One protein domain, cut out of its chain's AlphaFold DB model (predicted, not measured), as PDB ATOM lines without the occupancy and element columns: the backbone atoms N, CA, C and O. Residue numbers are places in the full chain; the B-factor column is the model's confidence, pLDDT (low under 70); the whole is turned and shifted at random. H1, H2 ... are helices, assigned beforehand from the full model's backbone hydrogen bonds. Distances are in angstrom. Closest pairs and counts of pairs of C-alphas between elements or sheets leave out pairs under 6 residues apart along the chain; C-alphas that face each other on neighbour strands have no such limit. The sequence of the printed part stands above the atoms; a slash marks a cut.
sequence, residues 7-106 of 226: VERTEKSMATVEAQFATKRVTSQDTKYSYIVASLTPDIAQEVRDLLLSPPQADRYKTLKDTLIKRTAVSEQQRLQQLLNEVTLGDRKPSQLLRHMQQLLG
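What this domain is: This is residues 7 to 106 of the 226 residues of an uncharacterized protein of Stichopus japonicus (UniProt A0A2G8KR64). One long helix, H5, is the spine of a loose, drawn-out model: H1, H2 and H3 gather round its residues 60 to 76, with H4 beside them, and after residue 86 of H5 a short link folds back into H6, which touches no helix. H1 diverges from H5 as a narrow V. The printed part has 100 residues, with six named helices, H1 to H6 in chain order, and no named strand; the class is all helix. The whole is loose, with a radius of gyration of the C-alphas of 18.3 A, and only just elongated, spanning 57 by 29 by 18 A.

Where its parts are: H5, residues 60 to 86, is 37.4 A long and begins at C-alpha 60 (3.384, 37.279, -43.720). H1, residues 7 to 23, is 24.5 A long and begins at C-alpha 7 (-16.136, 41.024, -37.667). H2 is residues 29 to 39, 15.4 A; H3 is 42 to 47, 9.0 A; H4 is 49 to 53, 6.2 A. H6, residues 94 to 104, 15.1 A, ends at C-alpha 104 (-31.476, 41.361, -37.287).

How they stand to each other: H5 is the hub. H1 touches it with residues 7 to 14 alone, the closest C-alphas, Val 7 and Thr 72, 5.7 A apart, at a shallow tilt of 18 degrees, opposite ways. H2 touches residues 60 to 64 of H5, closest C-alphas Tyr 33 and Tyr 61, 5.1 A. H3 touches H5 about perpendicular, 85 degrees, closest C-alphas Glu 47 and Arg 71, 6.6 A. H4 is close but not clearly touching H5, C-alphas Leu 51 and Leu 64 being closest at 6.9 A. H5 and H6 are near each other. H1 and H6 are apart. Every O i to N i+4 pair is within hydrogen-bond range in H1, H2, H4, H5 and H6; in H3 1 of 2 is.

The domain as a whole: The C-alphas farthest apart, Arg 25 and Asp 91, are 59.1 A apart. The printed part has no cut, and no link is long. Residues 90 to 96, of which 94 to 96 belong to H6, stand free. Mean pLDDT of the printed part is 75.1; residues 7 to 8, 57 and 80 to 106 are under 70.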
ATOM      1  N   VAL A   7     -17.145  39.985 -37.412       69.75
ATOM      2  CA  VAL A   7     -16.136  41.024 -37.667       69.75
ATOM      3  C   VAL A   7     -15.610  41.640 -36.378       69.75
ATOM      4  O   VAL A   7     -14.401  41.590 -36.153       69.75
ATOM      5  N   GLU A   8     -16.477  42.139 -35.495       69.56
ATOM      6  CA  GLU A   8     -16.053  42.749 -34.230       69.56
ATOM      7  C   GLU A   8     -15.294  41.741 -33.356       69.56
ATOM      8  O   GLU A   8     -14.257  42.062 -32.768       69.56
ATOM      9  N   ARG A   9     -15.727  40.473 -33.355       73.06
ATOM     10  CA  ARG A   9     -15.008  39.386 -32.680       73.06
ATOM     11  C   ARG A   9     -13.616  39.169 -33.275       73.06
ATOM     12  O   ARG A   9     -12.654  39.017 -32.516       73.06
ATOM     13  N   THR A  10     -13.486  39.159 -34.604       74.06
ATOM     14  CA  THR A  10     -12.175  39.013 -35.255       74.06
ATOM     15  C   THR A  10     -11.257  40.187 -34.949       74.06
ATOM     16  O   THR A  10     -10.145  39.959 -34.477       74.06
ATOM     17  N   GLU A  11     -11.720  41.429 -35.092       78.31
ATOM     18  CA  GLU A  11     -10.921  42.628 -34.824       78.31
ATOM     19  C   GLU A  11     -10.457  42.691 -33.365       78.31
ATOM     20  O   GLU A  11      -9.272  42.894 -33.083       78.31
ATOM     21  N   LYS A  12     -11.363  42.415 -32.424       79.81
ATOM     22  CA  LYS A  12     -11.070  42.360 -30.987       79.81
ATOM     23  C   LYS A  12     -10.079  41.248 -30.640       79.81
ATOM     24  O   LYS A  12      -9.170  41.458 -29.828       79.81
ATOM     25  N   SER A  13     -10.195  40.080 -31.278       79.69
ATOM     26  CA  SER A  13      -9.223  38.992 -31.117       79.69
ATOM     27  C   SER A  13      -7.841  39.383 -31.655       79.69
ATOM     28  O   SER A  13      -6.842  39.176 -30.964       79.69
ATOM     29  N   MET A  14      -7.773  40.050 -32.814       81.62
ATOM     30  CA  MET A  14      -6.518  40.532 -33.393       81.62
ATOM     31  C   MET A  14      -5.850  41.576 -32.497       81.62
ATOM     32  O   MET A  14      -4.652  41.482 -32.241       81.62
ATOM     33  N   ALA A  15      -6.619  42.526 -31.963       83.75
ATOM     34  CA  ALA A  15      -6.109  43.540 -31.044       83.75
ATOM     35  C   ALA A  15      -5.545  42.914 -29.753       83.75
ATOM     36  O   ALA A  15      -4.481  43.307 -29.270       83.75
ATOM     37  N   THR A  16      -6.218  41.889 -29.224       83.75
ATOM     38  CA  THR A  16      -5.763  41.161 -28.028       83.75
ATOM     39  C   THR A  16      -4.460  40.406 -28.294       83.75
ATOM     40  O   THR A  16      -3.529  40.448 -27.486       83.75
ATOM     41  N   VAL A  17      -4.360  39.742 -29.445       84.38
ATOM     42  CA  VAL A  17      -3.154  39.022 -29.869       84.38
ATOM     43  C   VAL A  17      -1.979  39.988 -30.095       84.38
ATOM     44  O   VAL A  17      -0.855  39.704 -29.681       84.38
ATOM     45  N   GLU A  18      -2.229  41.173 -30.652       83.06
ATOM     46  CA  GLU A  18      -1.208  42.215 -30.821       83.06
ATOM     47  C   GLU A  18      -0.683  42.766 -29.502       83.06
ATOM     48  O   GLU A  18       0.534  42.913 -29.339       83.06
ATOM     49  N   ALA A  19      -1.573  42.997 -28.536       83.06
ATOM     50  CA  ALA A  19      -1.178  43.369 -27.185       83.06
ATOM     51  C   ALA A  19      -0.282  42.288 -26.556       83.06
ATOM     52  O   ALA A  19       0.760  42.608 -25.981       83.06
ATOM     53  N   GLN A  20      -0.605  41.002 -26.745       85.12
ATOM     54  CA  GLN A  20       0.228  39.898 -26.258       85.12
ATOM     55  C   GLN A  20       1.608  39.850 -26.926       85.12
ATOM     56  O   GLN A  20       2.600  39.576 -26.245       85.12
ATOM     57  N   PHE A  21       1.710  40.141 -28.226       85.75
ATOM     58  CA  PHE A  21       3.012  40.252 -28.891       85.75
ATOM     59  C   PHE A  21       3.842  41.405 -28.338       85.75
ATOM     60  O   PHE A  21       5.049  41.237 -28.146       85.75
ATOM     61  N   ALA A  22       3.210  42.546 -28.052       83.50
ATOM     62  CA  ALA A  22       3.876  43.695 -27.451       83.50
ATOM     63  C   ALA A  22       4.399  43.368 -26.042       83.50
ATOM     64  O   ALA A  22       5.565  43.632 -25.746       83.50
ATOM     65  N   THR A  23       3.593  42.707 -25.202       84.56
ATOM     66  CA  THR A  23       4.004  42.293 -23.849       84.56
ATOM     67  C   THR A  23       5.135  41.263 -23.877       84.56
ATOM     68  O   THR A  23       6.079  41.361 -23.096       84.56
ATOM     69  N   LYS A  24       5.079  40.290 -24.796       81.94
ATOM     70  CA  LYS A  24       6.081  39.216 -24.924       81.94
ATOM     71  C   LYS A  24       7.295  39.593 -25.786       81.94
ATOM     72  O   LYS A  24       8.160  38.748 -25.999       81.94
ATOM     73  N   ARG A  25       7.372  40.835 -26.289       81.81
ATOM     74  CA  ARG A  25       8.418  41.326 -27.211       81.81
ATOM     75  C   ARG A  25       8.624  40.421 -28.436       81.81
ATOM     76  O   ARG A  25       9.748  40.228 -28.898       81.81
ATOM     77  N   VAL A  26       7.540  39.873 -28.985       81.00
ATOM     78  CA  VAL A  26       7.609  39.055 -30.203       81.00
ATOM     79  C   VAL A  26       7.788  39.985 -31.401       81.00
ATOM     80  O   VAL A  26       6.861  40.679 -31.814       81.00
ATOM     81  N   THR A  27       8.994  40.011 -31.964       76.56
ATOM     82  CA  THR A  27       9.347  40.857 -33.117       76.56
ATOM     83  C   THR A  27       9.378  40.087 -34.437       76.56
ATOM     84  O   THR A  27       9.211  40.693 -35.494       76.56
ATOM     85  N   SER A  28       9.524  38.758 -34.391       83.06
ATOM     86  CA  SER A  28       9.570  37.908 -35.584       83.06
ATOM     87  C   SER A  28       8.191  37.755 -36.232       83.06
ATOM     88  O   SER A  28       7.238  37.306 -35.594       83.06
ATOM     89  N   GLN A  29       8.105  38.095 -37.520       79.69
ATOM     90  CA  GLN A  29       6.896  37.943 -38.339       79.69
ATOM     91  C   GLN A  29       6.431  36.484 -38.421       79.69
ATOM     92  O   GLN A  29       5.233  36.216 -38.421       79.69
ATOM     93  N   ASP A  30       7.379  35.549 -38.441       79.62
ATOM     94  CA  ASP A  30       7.112  34.114 -38.542       79.62
ATOM     95  C   ASP A  30       6.448  33.587 -37.261       79.62
ATOM     96  O   ASP A  30       5.405  32.940 -37.303       79.62
ATOM     97  N   THR A  31       6.955  34.005 -36.097       82.75
ATOM     98  CA  THR A  31       6.369  33.656 -34.795       82.75
ATOM     99  C   THR A  31       4.971  34.249 -34.617       82.75
ATOM    100  O   THR A  31       4.086  33.586 -34.077       82.75
ATOM    101  N   LYS A  32       4.742  35.484 -35.090       83.50
ATOM    102  CA  LYS A  32       3.407  36.103 -35.065       83.50
ATOM    103  C   LYS A  32       2.422  35.371 -35.974       83.50
ATOM    104  O   LYS A  32       1.274  35.168 -35.586       83.50
ATOM    105  N   TYR A  33       2.874  34.958 -37.157       83.31
ATOM    106  CA  TYR A  33       2.077  34.171 -38.092       83.31
ATOM    107  C   TYR A  33       1.664  32.831 -37.475       83.31
ATOM    108  O   TYR A  33       0.471  32.549 -37.402       83.31
ATOM    109  N   SER A  34       2.606  32.048 -36.933       83.12
ATOM    110  CA  SER A  34       2.292  30.765 -36.285       83.12
ATOM    111  C   SER A  34       1.297  30.912 -35.131       83.12
ATOM    112  O   SER A  34       0.426  30.064 -34.957       83.12
ATOM    113  N   TYR A  35       1.400  31.997 -34.359       84.38
ATOM    114  CA  TYR A  35       0.487  32.256 -33.250       84.38
ATOM    115  C   TYR A  35      -0.932  32.577 -33.727       84.38
ATOM    116  O   TYR A  35      -1.888  32.023 -33.189       84.38
ATOM    117  N   ILE A  36      -1.076  33.417 -34.762       83.31
ATOM    118  CA  ILE A  36      -2.396  33.688 -35.337       83.31
ATOM    119  C   ILE A  36      -3.000  32.410 -35.909       83.31
ATOM    120  O   ILE A  36      -4.147  32.110 -35.594       83.31
ATOM    121  N   VAL A  37      -2.231  31.636 -36.679       82.62
ATOM    122  CA  VAL A  37      -2.704  30.373 -37.265       82.62
ATOM    123  C   VAL A  37      -3.216  29.407 -36.196       82.62
ATOM    124  O   VAL A  37      -4.257  28.791 -36.391       82.62
ATOM    125  N   ALA A  38      -2.549  29.333 -35.042       82.44
ATOM    126  CA  ALA A  38      -3.000  28.517 -33.915       82.44
ATOM    127  C   ALA A  38      -4.263  29.060 -33.217       82.44
ATOM    128  O   ALA A  38      -4.987  28.296 -32.585       82.44
ATOM    129  N   SER A  39      -4.516  30.367 -33.302       82.00
ATOM    130  CA  SER A  39      -5.666  31.029 -32.670       82.00
ATOM    131  C   SER A  39      -6.898  31.172 -33.576       82.00
ATOM    132  O   SER A  39      -7.947  31.603 -33.103       82.00
ATOM    133  N   LEU A  40      -6.782  30.837 -34.866       81.56
ATOM    134  CA  LEU A  40      -7.873  30.960 -35.834       81.56
ATOM    135  C   LEU A  40      -8.948  29.889 -35.604       81.56
ATOM    136  O   LEU A  40      -8.652  28.702 -35.473       81.56
ATOM    137  N   THR A  41     -10.214  30.304 -35.607       82.81
ATOM    138  CA  THR A  41     -11.352  29.377 -35.652       82.81
ATOM    139  C   THR A  41     -11.478  28.748 -37.046       82.81
ATOM    140  O   THR A  41     -11.043  29.353 -38.031       82.81
ATOM    141  N   PRO A  42     -12.071  27.545 -37.165       77.75
ATOM    142  CA  PRO A  42     -12.173  26.832 -38.443       77.75
ATOM    143  C   PRO A  42     -12.897  27.641 -39.529       77.75
ATOM    144  O   PRO A  42     -12.460  27.626 -40.679       77.75
ATOM    145  N   ASP A  43     -13.932  28.396 -39.157       77.88
ATOM    146  CA  ASP A  43     -14.718  29.215 -40.086       77.88
ATOM    147  C   ASP A  43     -13.870  30.339 -40.699       77.88
ATOM    148  O   ASP A  43     -13.832  30.521 -41.913       77.88
ATOM    149  N   ILE A  44     -13.094  31.043 -39.869       77.50
ATOM    150  CA  ILE A  44     -12.212  32.118 -40.334       77.50
ATOM    151  C   ILE A  44     -11.012  31.534 -41.096       77.50
ATOM    152  O   ILE A  44     -10.574  32.092 -42.100       77.50
ATOM    153  N   ALA A  45     -10.480  30.388 -40.663       82.38
ATOM    154  CA  ALA A  45      -9.385  29.709 -41.355       82.38
ATOM    155  C   ALA A  45      -9.768  29.291 -42.787       82.38
ATOM    156  O   ALA A  45      -8.909  29.268 -43.671       82.38
ATOM    157  N   GLN A  46     -11.048  28.992 -43.038       81.75
ATOM    158  CA  GLN A  46     -11.556  28.736 -44.382       81.75
ATOM    159  C   GLN A  46     -11.499  29.990 -45.267       81.75
ATOM    160  O   GLN A  46     -11.094  29.880 -46.426       81.75
ATOM    161  N   GLU A  47     -11.816  31.165 -44.722       81.88
ATOM    162  CA  GLU A  47     -11.794  32.442 -45.452       81.88
ATOM    163  C   GLU A  47     -10.380  32.866 -45.880       81.88
ATOM    164  O   GLU A  47     -10.209  33.517 -46.909       81.88
ATOM    165  N   VAL A  48      -9.338  32.476 -45.137       82.75
ATOM    166  CA  VAL A  48      -7.923  32.779 -45.458       82.75
ATOM    167  C   VAL A  48      -7.113  31.557 -45.906       82.75
ATOM    168  O   VAL A  48      -5.882  31.561 -45.850       82.75
ATOM    169  N   ARG A  49      -7.782  30.493 -46.375       84.12
ATOM    170  CA  ARG A  49      -7.145  29.217 -46.754       84.12
ATOM    171  C   ARG A  49      -6.028  29.365 -47.793       84.12
ATOM    172  O   ARG A  49      -5.017  28.673 -47.709       84.12
ATOM    173  N   ASP A  50      -6.200  30.233 -48.776       83.75
ATOM    174  CA  ASP A  50      -5.206  30.505 -49.820       83.75
ATOM    175  C   ASP A  50      -3.884  31.053 -49.253       83.75
ATOM    176  O   ASP A  50      -2.813  30.640 -49.691       83.75
ATOM    177  N   LEU A  51      -3.942  31.895 -48.222       81.38
ATOM    178  CA  LEU A  51      -2.772  32.438 -47.523       81.38
ATOM    179  C   LEU A  51      -2.117  31.426 -46.578       81.38
ATOM    180  O   LEU A  51      -0.938  31.564 -46.245       81.38
ATOM    181  N   LEU A  52      -2.871  30.417 -46.136       81.12
ATOM    182  CA  LEU A  52      -2.339  29.288 -45.370       81.12
ATOM    183  C   LEU A  52      -1.613  28.288 -46.280       81.12
ATOM    184  O   LEU A  52      -0.564  27.769 -45.910       81.12
ATOM    185  N   LEU A  53      -2.148  28.036 -47.479       79.75
ATOM    186  CA  LEU A  53      -1.556  27.121 -48.463       79.75
ATOM    187  C   LEU A  53      -0.402  27.755 -49.251       79.75
ATOM    188  O   LEU A  53       0.544  27.065 -49.623       79.75
ATOM    189  N   SER A  54      -0.471  29.063 -49.500       76.56
ATOM    190  CA  SER A  54       0.556  29.825 -50.212       76.56
ATOM    191  C   SER A  54       0.987  31.046 -49.389       76.56
ATOM    192  O   SER A  54       0.517  32.163 -49.616       76.56
ATOM    193  N   PRO A  55       1.872  30.857 -48.392       73.50
ATOM    194  CA  PRO A  55       2.301  31.951 -47.537       73.50
ATOM    195  C   PRO A  55       3.178  32.946 -48.321       73.50
ATOM    196  O   PRO A  55       4.173  32.538 -48.935       73.50
ATOM    197  N   PRO A  56       2.887  34.260 -48.261       74.38
ATOM    198  CA  PRO A  56       3.751  35.298 -48.824       74.38
ATOM    199  C   PRO A  56       5.181  35.214 -48.262       74.38
ATOM    200  O   PRO A  56       5.383  34.815 -47.116       74.38
ATOM    201  N   GLN A  57       6.204  35.585 -49.040       69.19
ATOM    202  CA  GLN A  57       7.600  35.574 -48.561       69.19
ATOM    203  C   GLN A  57       7.969  36.798 -47.707       69.19
ATOM    204  O   GLN A  57       8.833  36.687 -46.841       69.19
ATOM    205  N   ALA A  58       7.302  37.935 -47.910       72.56
ATOM    206  CA  ALA A  58       7.500  39.161 -47.142       72.56
ATOM    207  C   ALA A  58       6.218  39.522 -46.381       72.56
ATOM    208  O   ALA A  58       5.120  39.267 -46.868       72.56
ATOM    209  N   ASP A  59       6.364  40.088 -45.180       77.00
ATOM    210  CA  ASP A  59       5.265  40.632 -44.368       77.00
ATOM    211  C   ASP A  59       4.081  39.679 -44.098       77.00
ATOM    212  O   ASP A  59       2.942  40.118 -43.944       77.00
ATOM    213  N   ARG A  60       4.362  38.372 -43.948       79.94
ATOM    214  CA  ARG A  60       3.384  37.279 -43.720       79.94
ATOM    215  C   ARG A  60       2.230  37.638 -42.794       79.94
ATOM    216  O   ARG A  60       1.067  37.453 -43.137       79.94
ATOM    217  N   TYR A  61       2.562  38.153 -41.618       83.06
ATOM    218  CA  TYR A  61       1.589  38.543 -40.606       83.06
ATOM    219  C   TYR A  61       0.715  39.716 -41.050       83.06
ATOM    220  O   TYR A  61      -0.493  39.690 -40.850       83.06
ATOM    221  N   LYS A  62       1.323  40.753 -41.636       83.75
ATOM    222  CA  LYS A  62       0.626  41.979 -42.025       83.75
ATOM    223  C   LYS A  62      -0.330  41.696 -43.174       83.75
ATOM    224  O   LYS A  62      -1.492  42.072 -43.095       83.75
ATOM    225  N   THR A  63       0.137  40.967 -44.188       85.19
ATOM    226  CA  THR A  63      -0.718  40.525 -45.290       85.19
ATOM    227  C   THR A  63      -1.873  39.690 -44.762       85.19
ATOM    228  O   THR A  63      -3.008  40.005 -45.089       85.19
ATOM    229  N   LEU A  64      -1.602  38.707 -43.892       85.31
ATOM    230  CA  LEU A  64      -2.643  37.865 -43.306       85.31
ATOM    231  C   LEU A  64      -3.657  38.685 -42.498       85.31
ATOM    232  O   LEU A  64      -4.853  38.512 -42.704       85.31
ATOM    233  N   LYS A  65      -3.204  39.611 -41.645       85.00
ATOM    234  CA  LYS A  65      -4.067  40.523 -40.880       85.00
ATOM    235  C   LYS A  65      -4.978  41.343 -41.789       85.00
ATOM    236  O   LYS A  65      -6.193  41.323 -41.613       85.00
ATOM    237  N   ASP A  66      -4.400  42.030 -42.771       84.69
ATOM    238  CA  ASP A  66      -5.150  42.913 -43.665       84.69
ATOM    239  C   ASP A  66      -6.185  42.127 -44.479       84.69
ATOM    240  O   ASP A  66      -7.304  42.591 -44.694       84.69
ATOM    241  N   THR A  67      -5.835  40.923 -44.933       84.75
ATOM    242  CA  THR A  67      -6.764  40.052 -45.661       84.75
ATOM    243  C   THR A  67      -7.828  39.435 -44.767       84.75
ATOM    244  O   THR A  67      -8.953  39.272 -45.233       84.75
ATOM    245  N   LEU A  68      -7.501  39.128 -43.506       85.75
ATOM    246  CA  LEU A  68      -8.447  38.592 -42.532       85.75
ATOM    247  C   LEU A  68      -9.578  39.594 -42.330       85.75
ATOM    248  O   LEU A  68     -10.724  39.264 -42.599       85.75
ATOM    249  N   ILE A  69      -9.224  40.836 -41.984       83.56
ATOM    250  CA  ILE A  69     -10.168  41.938 -41.750       83.56
ATOM    251  C   ILE A  69     -11.008  42.206 -43.006       83.56
ATOM    252  O   ILE A  69     -12.225  42.337 -42.933       83.56
ATOM    253  N   LYS A  70     -10.377  42.246 -44.188       84.44
ATOM    254  CA  LYS A  70     -11.099  42.480 -45.451       84.44
ATOM    255  C   LYS A  70     -12.111  41.381 -45.761       84.44
ATOM    256  O   LYS A  70     -13.221  41.689 -46.180       84.44
ATOM    257  N   ARG A  71     -11.735  40.108 -45.612       81.88
ATOM    258  CA  ARG A  71     -12.611  38.986 -45.976       81.88
ATOM    259  C   ARG A  71     -13.704  38.744 -44.955       81.88
ATOM    260  O   ARG A  71     -14.825  38.479 -45.365       81.88
ATOM    261  N   THR A  72     -13.422  38.908 -43.664       79.56
ATOM    262  CA  THR A  72     -14.465  38.827 -42.635       79.56
ATOM    263  C   THR A  72     -15.480  39.956 -42.801       79.56
ATOM    264  O   THR A  72     -16.676  39.686 -42.745       79.56
ATOM    265  N   ALA A  73     -15.039  41.178 -43.135       78.75
ATOM    266  CA  ALA A  73     -15.938  42.294 -43.445       78.75
ATOM    267  C   ALA A  73     -16.829  42.030 -44.672       78.75
ATOM    268  O   ALA A  73     -18.032  42.278 -44.632       78.75
ATOM    269  N   VAL A  74     -16.264  41.502 -45.764       75.44
ATOM    270  CA  VAL A  74     -17.041  41.163 -46.972       75.44
ATOM    271  C   VAL A  74     -17.992  39.988 -46.724       75.44
ATOM    272  O   VAL A  74     -19.137  40.043 -47.166       75.44
ATOM    273  N   SER A  75     -17.556  38.952 -46.002       76.62
ATOM    274  CA  SER A  75     -18.382  37.789 -45.645       76.62
ATOM    275  C   SER A  75     -19.568  38.202 -44.762       76.62
ATOM    276  O   SER A  75     -20.700  37.797 -45.018       76.62
ATOM    277  N   GLU A  76     -19.368  39.114 -43.803       73.31
ATOM    278  CA  GLU A  76     -20.470  39.687 -43.021       73.31
ATOM    279  C   GLU A  76     -21.430  40.510 -43.889       73.31
ATOM    280  O   GLU A  76     -22.641  40.336 -43.790       73.31
ATOM    281  N   GLN A  77     -20.923  41.367 -44.780       73.38
ATOM    282  CA  GLN A  77     -21.771  42.131 -45.700       73.38
ATOM    283  C   GLN A  77     -22.594  41.219 -46.613       73.38
ATOM    284  O   GLN A  77     -23.781  41.468 -46.818       73.38
ATOM    285  N   GLN A  78     -21.991  40.152 -47.135       72.56
ATOM    286  CA  GLN A  78     -22.690  39.145 -47.928       72.56
ATOM    287  C   GLN A  78     -23.722  38.397 -47.092       72.56
ATOM    288  O   GLN A  78     -24.837  38.206 -47.559       72.56
ATOM    289  N   ARG A  79     -23.401  38.039 -45.847       71.12
ATOM    290  CA  ARG A  79     -24.340  37.406 -44.916       71.12
ATOM    291  C   ARG A  79     -25.504  38.328 -44.571       71.12
ATOM    292  O   ARG A  79     -26.636  37.868 -44.538       71.12
ATOM    293  N   LEU A  80     -25.260  39.619 -44.360       68.62
ATOM    294  CA  LEU A  80     -26.303  40.621 -44.142       68.62
ATOM    295  C   LEU A  80     -27.165  40.797 -45.390       68.62
ATOM    296  O   LEU A  80     -28.384  40.795 -45.284       68.62
ATOM    297  N   GLN A  81     -26.566  40.893 -46.576       68.38
ATOM    298  CA  GLN A  81     -27.318  40.952 -47.829       68.38
ATOM    299  C   GLN A  81     -28.121  39.677 -48.067       68.38
ATOM    300  O   GLN A  81     -29.266  39.758 -48.487       68.38
ATOM    301  N   GLN A  82     -27.558  38.509 -47.771       67.19
ATOM    302  CA  GLN A  82     -28.252  37.235 -47.874       67.19
ATOM    303  C   GLN A  82     -29.395  37.159 -46.865       67.19
ATOM    304  O   GLN A  82     -30.495  36.822 -47.263       67.19
ATOM    305  N   LEU A  83     -29.200  37.577 -45.611       64.88
ATOM    306  CA  LEU A  83     -30.278  37.685 -44.623       64.88
ATOM    307  C   LEU A  83     -31.367  38.664 -45.069       64.88
ATOM    308  O   LEU A  83     -32.545  38.378 -44.901       64.88
ATOM    309  N   LEU A  84     -31.004  39.804 -45.656       63.09
ATOM    310  CA  LEU A  84     -31.963  40.792 -46.149       63.09
ATOM    311  C   LEU A  84     -32.687  40.326 -47.423       63.09
ATOM    312  O   LEU A  84     -33.857  40.648 -47.598       63.09
ATOM    313  N   ASN A  85     -32.028  39.545 -48.281       61.53
ATOM    314  CA  ASN A  85     -32.596  39.001 -49.517       61.53
ATOM    315  C   ASN A  85     -33.418  37.719 -49.278       61.53
ATOM    316  O   ASN A  85     -34.446  37.520 -49.920       61.53
ATOM    317  N   GLU A  86     -32.992  36.853 -48.353       54.94
ATOM    318  CA  GLU A  86     -33.726  35.662 -47.889       54.94
ATOM    319  C   GLU A  86     -34.914  36.031 -46.999       54.94
ATOM    320  O   GLU A  86     -35.826  35.223 -46.812       54.94
ATOM    321  N   VAL A  87     -34.981  37.277 -46.518       54.28
ATOM    322  CA  VAL A  87     -36.238  37.902 -46.096       54.28
ATOM    323  C   VAL A  87     -37.056  38.210 -47.355       54.28
ATOM    324  O   VAL A  87     -37.349  39.346 -47.717       54.28
ATOM    325  N   THR A  88     -37.452  37.150 -48.054       48.06
ATOM    326  CA  THR A  88     -38.479  37.209 -49.080       48.06
ATOM    327  C   THR A  88     -39.752  37.701 -48.403       48.06
ATOM    328  O   THR A  88     -40.246  37.057 -47.469       48.06
ATOM    329  N   LEU A  89     -40.262  38.851 -48.854       50.00
ATOM    330  CA  LEU A  89     -41.586  39.390 -48.541       50.00
ATOM    331  C   LEU A  89     -42.679  38.410 -49.017       50.00
ATOM    332  O   LEU A  89     -43.385  38.675 -49.984       50.00
ATOM    333  N   GLY A  90     -42.803  37.248 -48.375       61.41
ATOM    334  CA  GLY A  90     -44.009  36.428 -48.474       61.41
ATOM    335  C   GLY A  90     -45.185  37.141 -47.792       61.41
ATOM    336  O   GLY A  90     -45.241  38.366 -47.729       61.41
ATOM    337  N   ASP A  91     -46.076  36.394 -47.151       53.75
ATOM    338  CA  ASP A  91     -47.281  36.934 -46.490       53.75
ATOM    339  C   ASP A  91     -47.019  37.653 -45.146       53.75
ATOM    340  O   ASP A  91     -47.891  37.731 -44.276       53.75
ATOM    341  N   ARG A  92     -45.793  38.139 -44.906       58.12
ATOM    342  CA  ARG A  92     -45.429  38.760 -43.626       58.12
ATOM    343  C   ARG A  92     -45.964  40.184 -43.557       58.12
ATOM    344  O   ARG A  92     -45.673  41.014 -44.415       58.12
ATOM    345  N   LYS A  93     -46.693  40.478 -42.480       62.38
ATOM    346  CA  LYS A  93     -47.193  41.825 -42.193       62.38
ATOM    347  C   LYS A  93     -46.023  42.823 -42.092       62.38
ATOM    348  O   LYS A  93     -45.005  42.484 -41.477       62.38
ATOM    349  N   PRO A  94     -46.145  44.043 -42.638       63.19
ATOM    350  CA  PRO A  94     -45.131  45.095 -42.540       63.19
ATOM    351  C   PRO A  94     -44.563  45.310 -41.127       63.19
ATOM    352  O   PRO A  94     -43.350  45.470 -40.973       63.19
ATOM    353  N   SER A  95     -45.388  45.226 -40.075       63.84
ATOM    354  CA  SER A  95     -44.902  45.341 -38.686       63.84
ATOM    355  C   SER A  95     -44.053  44.155 -38.210       63.84
ATOM    356  O   SER A  95     -43.213  44.299 -37.318       63.84
ATOM    357  N   GLN A  96     -44.267  42.964 -38.772       64.62
ATOM    358  CA  GLN A  96     -43.465  41.776 -38.479       64.62
ATOM    359  C   GLN A  96     -42.124  41.850 -39.198       64.62
ATOM    360  O   GLN A  96     -41.104  41.492 -38.614       64.62
ATOM    361  N   LEU A  97     -42.113  42.367 -40.430       67.38
ATOM    362  CA  LEU A  97     -40.885  42.634 -41.166       67.38
ATOM    363  C   LEU A  97     -40.032  43.684 -40.447       67.38
ATOM    364  O   LEU A  97     -38.853  43.440 -40.222       67.38
ATOM    365  N   LEU A  98     -40.627  44.799 -40.009       62.69
ATOM    366  CA  LEU A  98     -39.907  45.842 -39.275       62.69
ATOM    367  C   LEU A  98     -39.311  45.336 -37.961       62.69
ATOM    368  O   LEU A  98     -38.126  45.552 -37.717       62.69
ATOM    369  N   ARG A  99     -40.084  44.602 -37.151       67.00
ATOM    370  CA  ARG A  99     -39.567  43.992 -35.914       67.00
ATOM    371  C   ARG A  99     -38.448  42.992 -36.189       67.00
ATOM    372  O   ARG A  99     -37.458  42.965 -35.468       67.00
ATOM    373  N   HIS A 100     -38.571  42.205 -37.254       63.16
ATOM    374  CA  HIS A 100     -37.546  41.246 -37.655       63.16
ATOM    375  C   HIS A 100     -36.278  41.937 -38.172       63.16
ATOM    376  O   HIS A 100     -35.177  41.531 -37.819       63.16
ATOM    377  N   MET A 101     -36.407  43.012 -38.955       61.88
ATOM    378  CA  MET A 101     -35.271  43.823 -39.400       61.88
ATOM    379  C   MET A 101     -34.582  44.505 -38.218       61.88
ATOM    380  O   MET A 101     -33.362  44.462 -38.132       61.88
ATOM    381  N   GLN A 102     -35.335  45.060 -37.266       64.81
ATOM    382  CA  GLN A 102     -34.779  45.625 -36.032       64.81
ATOM    383  C   GLN A 102     -34.054  44.571 -35.184       64.81
ATOM    384  O   GLN A 102     -33.018  44.862 -34.594       64.81
ATOM    385  N   GLN A 103     -34.567  43.340 -35.148       63.69
ATOM    386  CA  GLN A 103     -33.942  42.226 -34.437       63.69
ATOM    387  C   GLN A 103     -32.676  41.708 -35.143       63.69
ATOM    388  O   GLN A 103     -31.726  41.317 -34.470       63.69
ATOM    389  N   LEU A 104     -32.646  41.724 -36.480       59.38
ATOM    390  CA  LEU A 104     -31.476  41.361 -37.287       59.38
ATOM    391  C   LEU A 104     -30.381  42.434 -37.265       59.38
ATOM    392  O   LEU A 104     -29.206  42.093 -37.306       59.38
ATOM    393  N   LEU A 105     -30.755  43.715 -37.195       57.72
ATOM    394  CA  LEU A 105     -29.821  44.843 -37.148       57.72
ATOM    395  C   LEU A 105     -29.252  45.120 -35.747       57.72
ATOM    396  O   LEU A 105     -28.576  46.131 -35.610       57.72
ATOM    397  N   GLY A 106     -29.544  44.264 -34.752       52.25
ATOM    398  CA  GLY A 106     -28.994  44.261 -33.386       52.25
ATOM    399  C   GLY A 106     -28.293  45.554 -32.962       52.25
ATOM    400  O   GLY A 106     -27.105  45.689 -33.204       52.25
TER     401      GLY A 106